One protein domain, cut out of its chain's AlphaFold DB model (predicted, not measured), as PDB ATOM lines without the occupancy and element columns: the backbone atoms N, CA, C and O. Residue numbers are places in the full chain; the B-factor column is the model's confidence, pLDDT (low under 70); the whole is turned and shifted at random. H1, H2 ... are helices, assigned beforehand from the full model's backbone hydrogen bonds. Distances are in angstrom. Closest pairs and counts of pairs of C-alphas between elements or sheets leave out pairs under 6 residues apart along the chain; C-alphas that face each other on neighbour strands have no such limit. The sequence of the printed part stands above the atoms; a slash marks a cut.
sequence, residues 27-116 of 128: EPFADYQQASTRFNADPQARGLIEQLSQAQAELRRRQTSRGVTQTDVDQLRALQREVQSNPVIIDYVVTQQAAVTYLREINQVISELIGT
ATOM      1  N   GLU A  27     -54.302 -20.626 -30.319       96.94
ATOM      2  CA  GLU A  27     -54.055 -22.070 -30.424       96.94
ATOM      3  C   GLU A  27     -53.790 -22.533 -31.873       96.94
ATOM      4  O   GLU A  27     -52.732 -23.121 -32.101       96.94
ATOM      5  N   PRO A  28     -54.595 -22.161 -32.898       96.69
ATOM      6  CA  PRO A  28     -54.332 -22.592 -34.276       96.69
ATOM      7  C   PRO A  28     -52.971 -22.129 -34.819       96.69
ATOM      8  O   PRO A  28     -52.341 -22.828 -35.615       96.69
ATOM      9  N   PHE A  29     -52.501 -20.949 -34.404       96.31
ATOM     10  CA  PHE A  29     -51.201 -20.416 -34.816       96.31
ATOM     11  C   PHE A  29     -50.042 -21.005 -34.024       96.31
ATOM     12  O   PHE A  29     -48.966 -21.193 -34.596       96.31
ATOM     13  N   ALA A  30     -50.232 -21.276 -32.735       96.62
ATOM     14  CA  ALA A  30     -49.237 -21.940 -31.907       96.62
ATOM     15  C   ALA A  30     -48.980 -23.370 -32.413       96.62
ATOM     16  O   ALA A  30     -47.824 -23.743 -32.640       96.62
ATOM     17  N   ASP A  31     -50.046 -24.119 -32.702       97.50
ATOM     18  CA  ASP A  31     -49.971 -25.476 -33.247       97.50
ATOM     19  C   ASP A  31     -49.270 -25.494 -34.606       97.50
ATOM     20  O   ASP A  31     -48.337 -26.269 -34.830       97.50
ATOM     21  N   TYR A  32     -49.648 -24.574 -35.501       98.25
ATOM     22  CA  TYR A  32     -48.989 -24.436 -36.796       98.25
ATOM     23  C   TYR A  32     -47.503 -24.076 -36.668       98.25
ATOM     24  O   TYR A  32     -46.671 -24.648 -37.371       98.25
ATOM     25  N   GLN A  33     -47.129 -23.161 -35.769       97.06
ATOM     26  CA  GLN A  33     -45.722 -22.810 -35.536       97.06
ATOM     27  C   GLN A  33     -44.912 -24.009 -35.039       97.06
ATOM     28  O   GLN A  33     -43.774 -24.223 -35.479       97.06
ATOM     29  N   GLN A  34     -45.501 -24.823 -34.163       97.69
ATOM     30  CA  GLN A  34     -44.860 -26.027 -33.664       97.69
ATOM     31  C   GLN A  34     -44.695 -27.073 -34.773       97.69
ATOM     32  O   GLN A  34     -43.588 -27.577 -34.976       97.69
ATOM     33  N   ALA A  35     -45.757 -27.365 -35.525       98.12
ATOM     34  CA  ALA A  35     -45.719 -28.316 -36.633       98.12
ATOM     35  C   ALA A  35     -44.765 -27.857 -37.749       98.12
ATOM     36  O   ALA A  35     -43.984 -28.651 -38.268       98.12
ATOM     37  N   SER A  36     -44.740 -26.555 -38.053       97.81
ATOM     38  CA  SER A  36     -43.789 -25.935 -38.983       97.81
ATOM     39  C   SER A  36     -42.344 -26.115 -38.521       97.81
ATOM     40  O   SER A  36     -41.483 -26.510 -39.305       97.81
ATOM     41  N   THR A  37     -42.063 -25.903 -37.233       97.94
ATOM     42  CA  THR A  37     -40.729 -26.149 -36.665       97.94
ATOM     43  C   THR A  37     -40.314 -27.613 -36.820       97.94
ATOM     44  O   THR A  37     -39.201 -27.883 -37.271       97.94
ATOM     45  N   ARG A  38     -41.208 -28.560 -36.504       98.00
ATOM     46  CA  ARG A  38     -40.946 -30.001 -36.663       98.00
ATOM     47  C   ARG A  38     -40.682 -30.369 -38.123       98.00
ATOM     48  O   ARG A  38     -39.691 -31.034 -38.405       98.00
ATOM     49  N   PHE A  39     -41.517 -29.890 -39.043       98.06
ATOM     50  CA  PHE A  39     -41.353 -30.112 -40.478       98.06
ATOM     51  C   PHE A  39     -40.022 -29.561 -40.999       98.06
ATOM     52  O   PHE A  39     -39.284 -30.265 -41.686       98.06
ATOM     53  N   ASN A  40     -39.666 -28.332 -40.626       96.25
ATOM     54  CA  ASN A  40     -38.412 -27.711 -41.052       96.25
ATOM     55  C   ASN A  40     -37.174 -28.424 -40.492       96.25
ATOM     56  O   ASN A  40     -36.119 -28.422 -41.130       96.25
ATOM     57  N   ALA A  41     -37.298 -29.038 -39.315       97.62
ATOM     58  CA  ALA A  41     -36.241 -29.822 -38.691       97.62
ATOM     59  C   ALA A  41     -36.113 -31.246 -39.260       97.62
ATOM     60  O   ALA A  41     -35.090 -31.881 -39.018       97.62
ATOM     61  N   ASP A  42     -37.091 -31.739 -40.027       97.88
ATOM     62  CA  ASP A  42     -37.116 -33.095 -40.583       97.88
ATOM     63  C   ASP A  42     -36.618 -33.106 -42.050       97.88
ATOM     64  O   ASP A  42     -37.309 -32.646 -42.966       97.88
ATOM     65  N   PRO A  43     -35.399 -33.612 -42.334       96.81
ATOM     66  CA  PRO A  43     -34.883 -33.702 -43.700       96.81
ATOM     67  C   PRO A  43     -35.651 -34.695 -44.578       96.81
ATOM     68  O   PRO A  43     -35.722 -34.492 -45.788       96.81
ATOM     69  N   GLN A  44     -36.222 -35.754 -43.998       96.38
ATOM     70  CA  GLN A  44     -36.982 -36.751 -44.745       96.38
ATOM     71  C   GLN A  44     -38.306 -36.150 -45.224       96.38
ATOM     72  O   GLN A  44     -38.635 -36.255 -46.404       96.38
ATOM     73  N   ALA A  45     -39.044 -35.486 -44.330       96.69
ATOM     74  CA  ALA A  45     -40.302 -34.830 -44.670       96.69
ATOM     75  C   ALA A  45     -40.102 -33.757 -45.754       96.69
ATOM     76  O   ALA A  45     -40.841 -33.721 -46.740       96.69
ATOM     77  N   ARG A  46     -39.057 -32.929 -45.620       97.06
ATOM     78  CA  ARG A  46     -38.696 -31.932 -46.642       97.06
ATOM     79  C   ARG A  46     -38.330 -32.579 -47.972       97.06
ATOM     80  O   ARG A  46     -38.870 -32.186 -49.004       97.06
ATOM     81  N   GLY A  47     -37.490 -33.614 -47.941       97.06
ATOM     82  CA  GLY A  47     -37.090 -34.350 -49.136       97.06
ATOM     83  C   GLY A  47     -38.280 -34.953 -49.886       97.06
ATOM     84  O   GLY A  47     -38.334 -34.862 -51.109       97.06
ATOM     85  N   LEU A  48     -39.270 -35.501 -49.176       96.81
ATOM     86  CA  LEU A  48     -40.490 -36.042 -49.785       96.81
ATOM     87  C   LEU A  48     -41.313 -34.963 -50.508       96.81
ATOM     88  O   LEU A  48     -41.770 -35.187 -51.630       96.81
ATOM     89  N   ILE A  49     -41.477 -33.781 -49.905       95.62
ATOM     90  CA  ILE A  49     -42.184 -32.653 -50.536       95.62
ATOM     91  C   ILE A  49     -41.423 -32.127 -51.758       95.62
ATOM     92  O   ILE A  49     -42.033 -31.870 -52.798       95.62
ATOM     93  N   GLU A  50     -40.100 -31.996 -51.663       96.44
ATOM     94  CA  GLU A  50     -39.254 -31.559 -52.777       96.44
ATOM     95  C   GLU A  50     -39.328 -32.535 -53.953       96.44
ATOM     96  O   GLU A  50     -39.572 -32.117 -55.087       96.44
ATOM     97  N   GLN A  51     -39.196 -33.835 -53.686       96.06
ATOM     98  CA  GLN A  51     -39.338 -34.873 -54.703       96.06
ATOM     99  C   GLN A  51     -40.736 -34.840 -55.328       96.06
ATOM    100  O   GLN A  51     -40.866 -34.944 -56.548       96.06
ATOM    101  N   LEU A  52     -41.789 -34.659 -54.518       95.56
ATOM    102  CA  LEU A  52     -43.162 -34.605 -55.019       95.56
ATOM    103  C   LEU A  52     -43.355 -33.410 -55.954       95.56
ATOM    104  O   LEU A  52     -43.925 -33.557 -57.036       95.56
ATOM    105  N   SER A  53     -42.841 -32.244 -55.566       94.50
ATOM    106  CA  SER A  53     -42.865 -31.027 -56.381       94.50
ATOM    107  C   SER A  53     -42.124 -31.220 -57.710       94.50
ATOM    108  O   SER A  53     -42.657 -30.898 -58.776       94.50
ATOM    109  N   GLN A  54     -40.933 -31.826 -57.675       94.75
ATOM    110  CA  GLN A  54     -40.147 -32.128 -58.873       94.75
ATOM    111  C   GLN A  54     -40.875 -33.104 -59.805       94.75
ATOM    112  O   GLN A  54     -40.994 -32.831 -61.001       94.75
ATOM    113  N   ALA A  55     -41.428 -34.197 -59.269       93.00
ATOM    114  CA  ALA A  55     -42.189 -35.177 -60.041       93.00
ATOM    115  C   ALA A  55     -43.435 -34.554 -60.697       93.00
ATOM    116  O   ALA A  55     -43.723 -34.810 -61.866       93.00
ATOM    117  N   GLN A  56     -44.155 -33.683 -59.981       93.62
ATOM    118  CA  GLN A  56     -45.296 -32.952 -60.538       93.62
ATOM    119  C   GLN A  56     -44.882 -31.978 -61.647       93.62
ATOM    120  O   GLN A  56     -45.561 -31.891 -62.672       93.62
ATOM    121  N   ALA A  57     -43.782 -31.245 -61.461       92.06
ATOM    122  CA  ALA A  57     -43.265 -30.318 -62.462       92.06
ATOM    123  C   ALA A  57     -42.824 -31.051 -63.738       92.06
ATOM    124  O   ALA A  57     -43.156 -30.619 -64.844       92.06
ATOM    125  N   GLU A  58     -42.132 -32.179 -63.588       90.31
ATOM    126  CA  GLU A  58     -41.701 -33.017 -64.707       90.31
ATOM    127  C   GLU A  58     -42.895 -33.611 -65.459       90.31
ATOM    128  O   GLU A  58     -42.958 -33.530 -66.688       90.31
ATOM    129  N   LEU A  59     -43.906 -34.112 -64.740       90.44
ATOM    130  CA  LEU A  59     -45.123 -34.622 -65.364       90.44
ATOM    131  C   LEU A  59     -45.828 -33.536 -66.190       90.44
ATOM    132  O   LEU A  59     -46.205 -33.789 -67.334       90.44
ATOM    133  N   ARG A  60     -45.950 -32.309 -65.662       90.50
ATOM    134  CA  ARG A  60     -46.526 -31.170 -66.402       90.50
ATOM    135  C   ARG A  60     -45.734 -30.849 -67.671       90.50
ATOM    136  O   ARG A  60     -46.334 -30.607 -68.714       90.50
ATOM    137  N   ARG A  61     -44.397 -30.879 -67.616       89.31
ATOM    138  CA  ARG A  61     -43.541 -30.671 -68.801       89.31
ATOM    139  C   ARG A  61     -43.786 -31.741 -69.865       89.31
ATOM    140  O   ARG A  61     -43.940 -31.408 -71.039       89.31
ATOM    141  N   ARG A  62     -43.888 -33.006 -69.453       88.00
ATOM    142  CA  ARG A  62     -44.147 -34.144 -70.352       88.00
ATOM    143  C   ARG A  62     -45.550 -34.154 -70.940       88.00
ATOM    144  O   ARG A  62     -45.728 -34.596 -72.074       88.00
ATOM    145  N   GLN A  63     -46.544 -33.654 -70.209       86.44
ATOM    146  CA  GLN A  63     -47.903 -33.483 -70.733       86.44
ATOM    147  C   GLN A  63     -47.909 -32.538 -71.937       86.44
ATOM    148  O   GLN A  63     -48.514 -32.855 -72.961       86.44
ATOM    149  N   THR A  64     -47.162 -31.433 -71.862       86.38
ATOM    150  CA  THR A  64     -47.026 -30.471 -72.965       86.38
ATOM    151  C   THR A  64     -46.318 -31.070 -74.187       86.38
ATOM    152  O   THR A  64     -46.661 -30.729 -75.316       86.38
ATOM    153  N   SER A  65     -45.375 -31.998 -73.992       85.75
ATOM    154  CA  SER A  65     -44.643 -32.668 -75.078       85.75
ATOM    155  C   SER A  65     -45.245 -34.008 -75.537       85.75
ATOM    156  O   SER A  65     -44.653 -34.672 -76.386       85.75
ATOM    157  N   ARG A  66     -46.420 -34.410 -75.018       75.81
ATOM    158  CA  ARG A  66     -47.083 -35.717 -75.258       75.81
ATOM    159  C   ARG A  66     -46.224 -36.945 -74.896       75.81
ATOM    160  O   ARG A  66     -46.394 -38.009 -75.485       75.81
ATOM    161  N   GLY A  67     -45.322 -36.809 -73.924       81.00
ATOM    162  CA  GLY A  67     -44.351 -37.838 -73.521       81.00
ATOM    163  C   GLY A  67     -44.614 -38.500 -72.164       81.00
ATOM    164  O   GLY A  67     -43.686 -39.052 -71.581       81.00
ATOM    165  N   VAL A  68     -45.828 -38.403 -71.612       86.12
ATOM    166  CA  VAL A  68     -46.154 -39.010 -70.308       86.12
ATOM    167  C   VAL A  68     -46.251 -40.524 -70.432       86.12
ATOM    168  O   VAL A  68     -47.024 -41.031 -71.245       86.12
ATOM    169  N   THR A  69     -45.523 -41.242 -69.581       86.75
ATOM    170  CA  THR A  69     -45.597 -42.703 -69.493       86.75
ATOM    171  C   THR A  69     -46.422 -43.154 -68.287       86.75
ATOM    172  O   THR A  69     -46.599 -42.413 -67.320       86.75
ATOM    173  N   GLN A  70     -46.910 -44.398 -68.315       86.88
ATOM    174  CA  GLN A  70     -47.586 -45.000 -67.160       86.88
ATOM    175  C   GLN A  70     -46.657 -45.065 -65.935       86.88
ATOM    176  O   GLN A  70     -47.088 -44.780 -64.821       86.88
ATOM    177  N   THR A  71     -45.369 -45.340 -66.155       87.69
ATOM    178  CA  THR A  71     -44.339 -45.344 -65.110       87.69
ATOM    179  C   THR A  71     -44.239 -43.997 -64.394       87.69
ATOM    180  O   THR A  71     -44.163 -43.974 -63.169       87.69
ATOM    181  N   ASP A  72     -44.303 -42.878 -65.127       87.56
ATOM    182  CA  ASP A  72     -44.260 -41.534 -64.527       87.56
ATOM    183  C   ASP A  72     -45.465 -41.300 -63.597       87.56
ATOM    184  O   ASP A  72     -45.341 -40.732 -62.509       87.56
ATOM    185  N   VAL A  73     -46.647 -41.776 -64.005       90.88
ATOM    186  CA  VAL A  73     -47.877 -41.682 -63.204       90.88
ATOM    187  C   VAL A  73     -47.792 -42.566 -61.959       90.88
ATOM    188  O   VAL A  73     -48.203 -42.143 -60.875       90.88
ATOM    189  N   ASP A  74     -47.250 -43.775 -62.084       92.81
ATOM    190  CA  ASP A  74     -47.122 -44.714 -60.967       92.81
ATOM    191  C   ASP A  74     -46.103 -44.230 -59.928       92.81
ATOM    192  O   ASP A  74     -46.374 -44.311 -58.725       92.81
ATOM    193  N   GLN A  75     -44.986 -43.648 -60.374       90.06
ATOM    194  CA  GLN A  75     -43.996 -43.001 -59.506       90.06
ATOM    195  C   GLN A  75     -44.605 -41.825 -58.739       90.06
ATOM    196  O   GLN A  75     -44.469 -41.750 -57.517       90.06
ATOM    197  N   LEU A  76     -45.348 -40.946 -59.424       93.62
ATOM    198  CA  LEU A  76     -46.028 -39.831 -58.765       93.62
ATOM    199  C   LEU A  76     -47.030 -40.326 -57.711       93.62
ATOM    200  O   LEU A  76     -47.081 -39.787 -56.607       93.62
ATOM    201  N   ARG A  77     -47.810 -41.368 -58.022       94.69
ATOM    202  CA  ARG A  77     -48.777 -41.957 -57.082       94.69
ATOM    203  C   ARG A  77     -48.103 -42.593 -55.869       94.69
ATOM    204  O   ARG A  77     -48.640 -42.498 -54.769       94.69
ATOM    205  N   ALA A  78     -46.964 -43.262 -56.053       94.94
ATOM    206  CA  ALA A  78     -46.195 -43.821 -54.943       94.94
ATOM    207  C   ALA A  78     -45.718 -42.713 -54.000       94.94
ATOM    208  O   ALA A  78     -45.996 -42.765 -52.805       94.94
ATOM    209  N   LEU A  79     -45.139 -41.656 -54.562       95.56
ATOM    210  CA  LEU A  79     -44.637 -40.521 -53.800       95.56
ATOM    211  C   LEU A  79     -45.753 -39.740 -53.090       95.56
ATOM    212  O   LEU A  79     -45.597 -39.325 -51.946       95.56
ATOM    213  N   GLN A  80     -46.921 -39.600 -53.725       95.00
ATOM    214  CA  GLN A  80     -48.114 -39.045 -53.078       95.00
ATOM    215  C   GLN A  80     -48.538 -39.862 -51.854       95.00
ATOM    216  O   GLN A  80     -48.871 -39.269 -50.831       95.00
ATOM    217  N   ARG A  81     -48.511 -41.200 -51.933       96.25
ATOM    218  CA  ARG A  81     -48.829 -42.063 -50.784       96.25
ATOM    219  C   ARG A  81     -47.809 -41.905 -49.664       96.25
ATOM    220  O   ARG A  81     -48.211 -41.810 -48.511       96.25
ATOM    221  N   GLU A  82     -46.523 -41.831 -49.991       95.50
ATOM    222  CA  GLU A  82     -45.468 -41.622 -48.994       95.50
ATOM    223  C   GLU A  82     -45.647 -40.289 -48.262       95.50
ATOM    224  O   GLU A  82     -45.685 -40.264 -47.032       95.50
ATOM    225  N   VAL A  83     -45.880 -39.203 -49.006       96.00
ATOM    226  CA  VAL A  83     -46.179 -37.873 -48.454       96.00
ATOM    227  C   VAL A  83     -47.429 -37.902 -47.570       96.00
ATOM    228  O   VAL A  83     -47.400 -37.384 -46.457       96.00
ATOM    229  N   GLN A  84     -48.508 -38.546 -48.026       94.12
ATOM    230  CA  GLN A  84     -49.764 -38.679 -47.272       94.12
ATOM    231  C   GLN A  84     -49.666 -39.607 -46.058       94.12
ATOM    232  O   GLN A  84     -50.567 -39.597 -45.227       94.12
ATOM    233  N   SER A  85     -48.616 -40.421 -45.965       95.81
ATOM    234  CA  SER A  85     -48.373 -41.317 -44.832       95.81
ATOM    235  C   SER A  85     -47.360 -40.762 -43.831       95.81
ATOM    236  O   SER A  85     -47.225 -41.307 -42.737       95.81
ATOM    237  N   ASN A  86     -46.641 -39.692 -44.183       97.69
ATOM    238  CA  ASN A  86     -45.649 -39.094 -43.304       97.69
ATOM    239  C   ASN A  86     -46.347 -38.236 -42.228       97.69
ATOM    240  O   ASN A  86     -46.944 -37.210 -42.563       97.69
ATOM    241  N   PRO A  87     -46.247 -38.597 -40.936       97.31
ATOM    242  CA  PRO A  87     -46.979 -37.914 -39.873       97.31
ATOM    243  C   PRO A  87     -46.557 -36.452 -39.689       97.31
ATOM    244  O   PRO A  87     -47.402 -35.627 -39.363       97.31
ATOM    245  N   VAL A  88     -45.290 -36.107 -39.940       98.06
ATOM    246  CA  VAL A  88     -44.784 -34.730 -39.814       98.06
ATOM    247  C   VAL A  88     -45.373 -33.836 -40.904       98.06
ATOM    248  O   VAL A  88     -45.750 -32.697 -40.636       98.06
ATOM    249  N   ILE A  89     -45.504 -34.359 -42.126       97.88
ATOM    250  CA  ILE A  89     -46.153 -33.638 -43.227       97.88
ATOM    251  C   ILE A  89     -47.647 -33.460 -42.947       97.88
ATOM    252  O   ILE A  89     -48.172 -32.364 -43.135       97.88
ATOM    253  N   ILE A  90     -48.333 -34.519 -42.505       97.56
ATOM    254  CA  ILE A  90     -49.768 -34.460 -42.192       97.56
ATOM    255  C   ILE A  90     -50.028 -33.416 -41.104       97.56
ATOM    256  O   ILE A  90     -50.874 -32.547 -41.299       97.56
ATOM    257  N   ASP A  91     -49.278 -33.467 -40.000       98.12
ATOM    258  CA  ASP A  91     -49.383 -32.522 -38.881       98.12
ATOM    259  C   ASP A  91     -49.190 -31.075 -39.360       98.12
ATOM    260  O   ASP A  91     -50.021 -30.202 -39.104       98.12
ATOM    261  N   TYR A  92     -48.154 -30.829 -40.168       98.12
ATOM    262  CA  TYR A  92     -47.894 -29.519 -40.765       98.12
ATOM    263  C   TYR A  92     -49.046 -29.012 -41.646       98.12
ATOM    264  O   TYR A  92     -49.491 -27.876 -41.490       98.12
ATOM    265  N   VAL A  93     -49.560 -29.842 -42.557       96.44
ATOM    266  CA  VAL A  93     -50.637 -29.445 -43.481       96.44
ATOM    267  C   VAL A  93     -51.957 -29.216 -42.741       96.44
ATOM    268  O   VAL A  93     -52.670 -28.255 -43.035       96.44
ATOM    269  N   VAL A  94     -52.291 -30.074 -41.775       97.62
ATOM    270  CA  VAL A  94     -53.537 -29.970 -41.001       97.62
ATOM    271  C   VAL A  94     -53.535 -28.704 -40.149       97.62
ATOM    272  O   VAL A  94     -54.486 -27.922 -40.214       97.62
ATOM    273  N   THR A  95     -52.456 -28.457 -39.407       98.12
ATOM    274  CA  THR A  95     -52.324 -27.252 -38.572       98.12
ATOM    275  C   THR A  95     -52.262 -25.976 -39.412       98.12
ATOM    276  O   THR A  95     -52.888 -24.976 -39.059       98.12
ATOM    277  N   GLN A  96     -51.615 -26.006 -40.584       97.81
ATOM    278  CA  GLN A  96     -51.650 -24.890 -41.531       97.81
ATOM    279  C   GLN A  96     -53.079 -24.578 -41.983       97.81
ATOM    280  O   GLN A  96     -53.491 -23.416 -41.994       97.81
ATOM    281  N   GLN A  97     -53.849 -25.603 -42.354       97.62
ATOM    282  CA  GLN A  97     -55.230 -25.422 -42.789       97.62
ATOM    283  C   GLN A  97     -56.114 -24.893 -41.651       97.62
ATOM    284  O   GLN A  97     -56.977 -24.049 -41.905       97.62
ATOM    285  N   ALA A  98     -55.884 -25.327 -40.410       97.62
ATOM    286  CA  ALA A  98     -56.565 -24.792 -39.234       97.62
ATOM    287  C   ALA A  98     -56.261 -23.295 -39.040       97.62
ATOM    288  O   ALA A  98     -57.191 -22.491 -38.979       97.62
ATOM    289  N   ALA A  99     -54.984 -22.894 -39.069       97.00
ATOM    290  CA  ALA A  99     -54.575 -21.490 -38.953       97.00
ATOM    291  C   ALA A  99     -55.158 -20.605 -40.072       97.00
ATOM    292  O   ALA A  99     -55.649 -19.502 -39.821       97.00
ATOM    293  N   VAL A 100     -55.167 -21.097 -41.318       96.31
ATOM    294  CA  VAL A 100     -55.775 -20.392 -42.461       96.31
ATOM    295  C   VAL A 100     -57.289 -20.252 -42.299       96.31
ATOM    296  O   VAL A 100     -57.851 -19.221 -42.665       96.31
ATOM    297  N   THR A 101     -57.962 -21.278 -41.781       96.62
ATOM    298  CA  THR A 101     -59.415 -21.242 -41.545       96.62
ATOM    299  C   THR A 101     -59.751 -20.221 -40.466       96.62
ATOM    300  O   THR A 101     -60.579 -19.346 -40.701       96.62
ATOM    301  N   TYR A 102     -59.007 -20.238 -39.362       96.50
ATOM    302  CA  TYR A 102     -59.151 -19.273 -38.277       96.50
ATOM    303  C   TYR A 102     -58.938 -17.822 -38.744       96.50
ATOM    304  O   TYR A 102     -59.730 -16.931 -38.440       96.50
ATOM    305  N   LEU A 103     -57.933 -17.574 -39.593       94.56
ATOM    306  CA  LEU A 103     -57.741 -16.264 -40.229       94.56
ATOM    307  C   LEU A 103     -58.937 -15.813 -41.073       94.56
ATOM    308  O   LEU A 103     -59.265 -14.625 -41.102       94.56
ATOM    309  N   ARG A 104     -59.570 -16.733 -41.808       94.38
ATOM    310  CA  ARG A 104     -60.749 -16.406 -42.624       94.38
ATOM    311  C   ARG A 104     -61.938 -16.032 -41.749       94.38
ATOM    312  O   ARG A 104     -62.636 -15.086 -42.094       94.38
ATOM    313  N   GLU A 105     -62.130 -16.719 -40.628       95.25
ATOM    314  CA  GLU A 105     -63.175 -16.396 -39.650       95.25
ATOM    315  C   GLU A 105     -62.965 -14.997 -39.059       95.25
ATOM    316  O   GLU A 105     -63.892 -14.190 -39.047       95.25
ATOM    317  N   ILE A 106     -61.733 -14.652 -38.677       93.62
ATOM    318  CA  ILE A 106     -61.405 -13.303 -38.186       93.62
ATOM    319  C   ILE A 106     -61.689 -12.241 -39.252       93.62
ATOM    320  O   ILE A 106     -62.314 -11.222 -38.960       93.62
ATOM    321  N   ASN A 107     -61.274 -12.475 -40.500       93.31
ATOM    322  CA  ASN A 107     -61.554 -11.547 -41.595       93.31
ATOM    323  C   ASN A 107     -63.059 -11.366 -41.834       93.31
ATOM    324  O   ASN A 107     -63.491 -10.258 -42.156       93.31
ATOM    325  N   GLN A 108     -63.851 -12.427 -41.672       94.50
ATOM    326  CA  GLN A 108     -65.306 -12.362 -41.778       94.50
ATOM    327  C   GLN A 108     -65.900 -11.497 -40.660       94.50
ATOM    328  O   GLN A 108     -66.669 -10.583 -40.951       94.50
ATOM    329  N   VAL A 109     -65.470 -11.698 -39.411       94.94
ATOM    330  CA  VAL A 109     -65.905 -10.880 -38.265       94.94
ATOM    331  C   VAL A 109     -65.558  -9.404 -38.476       94.94
ATOM    332  O   VAL A 109     -66.408  -8.536 -38.294       94.94
ATOM    333  N   ILE A 110     -64.334  -9.094 -38.918       91.38
ATOM    334  CA  ILE A 110     -63.938  -7.709 -39.221       91.38
ATOM    335  C   ILE A 110     -64.819  -7.133 -40.333       91.38
ATOM    336  O   ILE A 110     -65.275  -5.997 -40.216       91.38
ATOM    337  N   SER A 111     -65.088  -7.913 -41.384       93.62
ATOM    338  CA  SER A 111     -65.920  -7.478 -42.510       93.62
ATOM    339  C   SER A 111     -67.341  -7.117 -42.077       93.62
ATOM    340  O   SER A 111     -67.889  -6.111 -42.528       93.62
ATOM    341  N   GLU A 112     -67.925  -7.907 -41.175       94.06
ATOM    342  CA  GLU A 112     -69.243  -7.650 -40.589       94.06
ATOM    343  C   GLU A 112     -69.245  -6.380 -39.730       94.06
ATOM    344  O   GLU A 112     -70.165  -5.569 -39.845       94.06
ATOM    345  N   LEU A 113     -68.194  -6.158 -38.932       91.19
ATOM    346  CA  LEU A 113     -68.063  -4.968 -38.086       91.19
ATOM    347  C   LEU A 113     -67.935  -3.669 -38.893       91.19
ATOM    348  O   LEU A 113     -68.485  -2.644 -38.492       91.19
ATOM    349  N   ILE A 114     -67.217  -3.697 -40.020       90.19
ATOM    350  CA  ILE A 114     -66.985  -2.505 -40.857       90.19
ATOM    351  C   ILE A 114     -67.970  -2.388 -42.032       90.19
ATOM    352  O   ILE A 114     -67.909  -1.423 -42.796       90.19
ATOM    353  N   GLY A 115     -68.862  -3.368 -42.207       90.25
ATOM    354  CA  GLY A 115     -69.858  -3.410 -43.281       90.25
ATOM    355  C   GLY A 115     -69.270  -3.498 -44.697       90.25
ATOM    356  O   GLY A 115     -69.924  -3.098 -45.657       90.25
ATOM    357  N   THR A 116     -68.028  -3.963 -44.841       89.69
ATOM    358  CA  THR A 116     -67.297  -4.071 -46.118       89.69
ATOM    359  C   THR A 116     -66.432  -5.327 -46.102       89.69
ATOM    360  O   THR A 116     -65.890  -5.663 -45.057       89.69
TER     361      THR A 116
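Overview. This is residues 27 to 116 of the 128 residues of the protein "YlbF family regulator" of Chloroflexi bacterium (UniProt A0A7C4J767). Two pairs of helices make the two arms of a flat L: H1 and H4 side by side in one arm, H2 and H3 side by side in the other, with the chain turning the corner at residue 42 and again at residue 86. Residues 109 to 115, of which 109 to 114 belong to H4, stick out free beyond H1. The printed part has 90 residues, with four named helices in the order H1, H2, H3, H4 and no named strand, an all-helix class. The whole is only just loose, close to extended, with a radius of gyration of the C-alphas of 18.0 A and spans of 54 by 33 by 16 A.

Arrangement. Start with H1, residues 27 to 41, and look on to H2, residues 43 to 64: they only just touch, only at the corner, with 3 pairs of C-alphas within 8 A, about perpendicular at 86 degrees; the closest C-alphas are those of Phe 39 and Ala 45, 6.4 A apart. H2 forms a helical hairpin with H3, residues 70 to 85; they touch at a shallow tilt of 30 degrees, opposite ways, closest at the C-alphas of Leu 48 and Val 83, 6.1 A apart. H3 and H4, residues 87 to 114, only just touch, only at the corner, with 3 pairs within 8 A, closest at the C-alphas of Gln 84 and Ile 90, 6.6 A apart. H4 touches H1, opposite ways at a shallow tilt of 34 degrees, only just short of steep; the closest C-alphas are those of Tyr 32 and Thr 95, 4.7 A apart. H1 and H3 are apart. In the four helices every O i to N i+4 pair is within hydrogen-bond range.

Along the chain. Find C-alpha 27 at (-54.055, -22.070, -30.424); from there H1 runs 21.1 A to C-alpha 41. H2 covers 31.8 A and H3 22.6 A. H4 runs 40.7 A from C-alpha 87 to C-alpha 114 at (-66.985, -2.505, -40.857).

Size, cuts and confidence. The C-alphas farthest apart are those of Thr 71 and Ile 114, 54.2 A. The printed part has no cut, its three links between helices are tight, and no printed residue is under 70 in pLDDT.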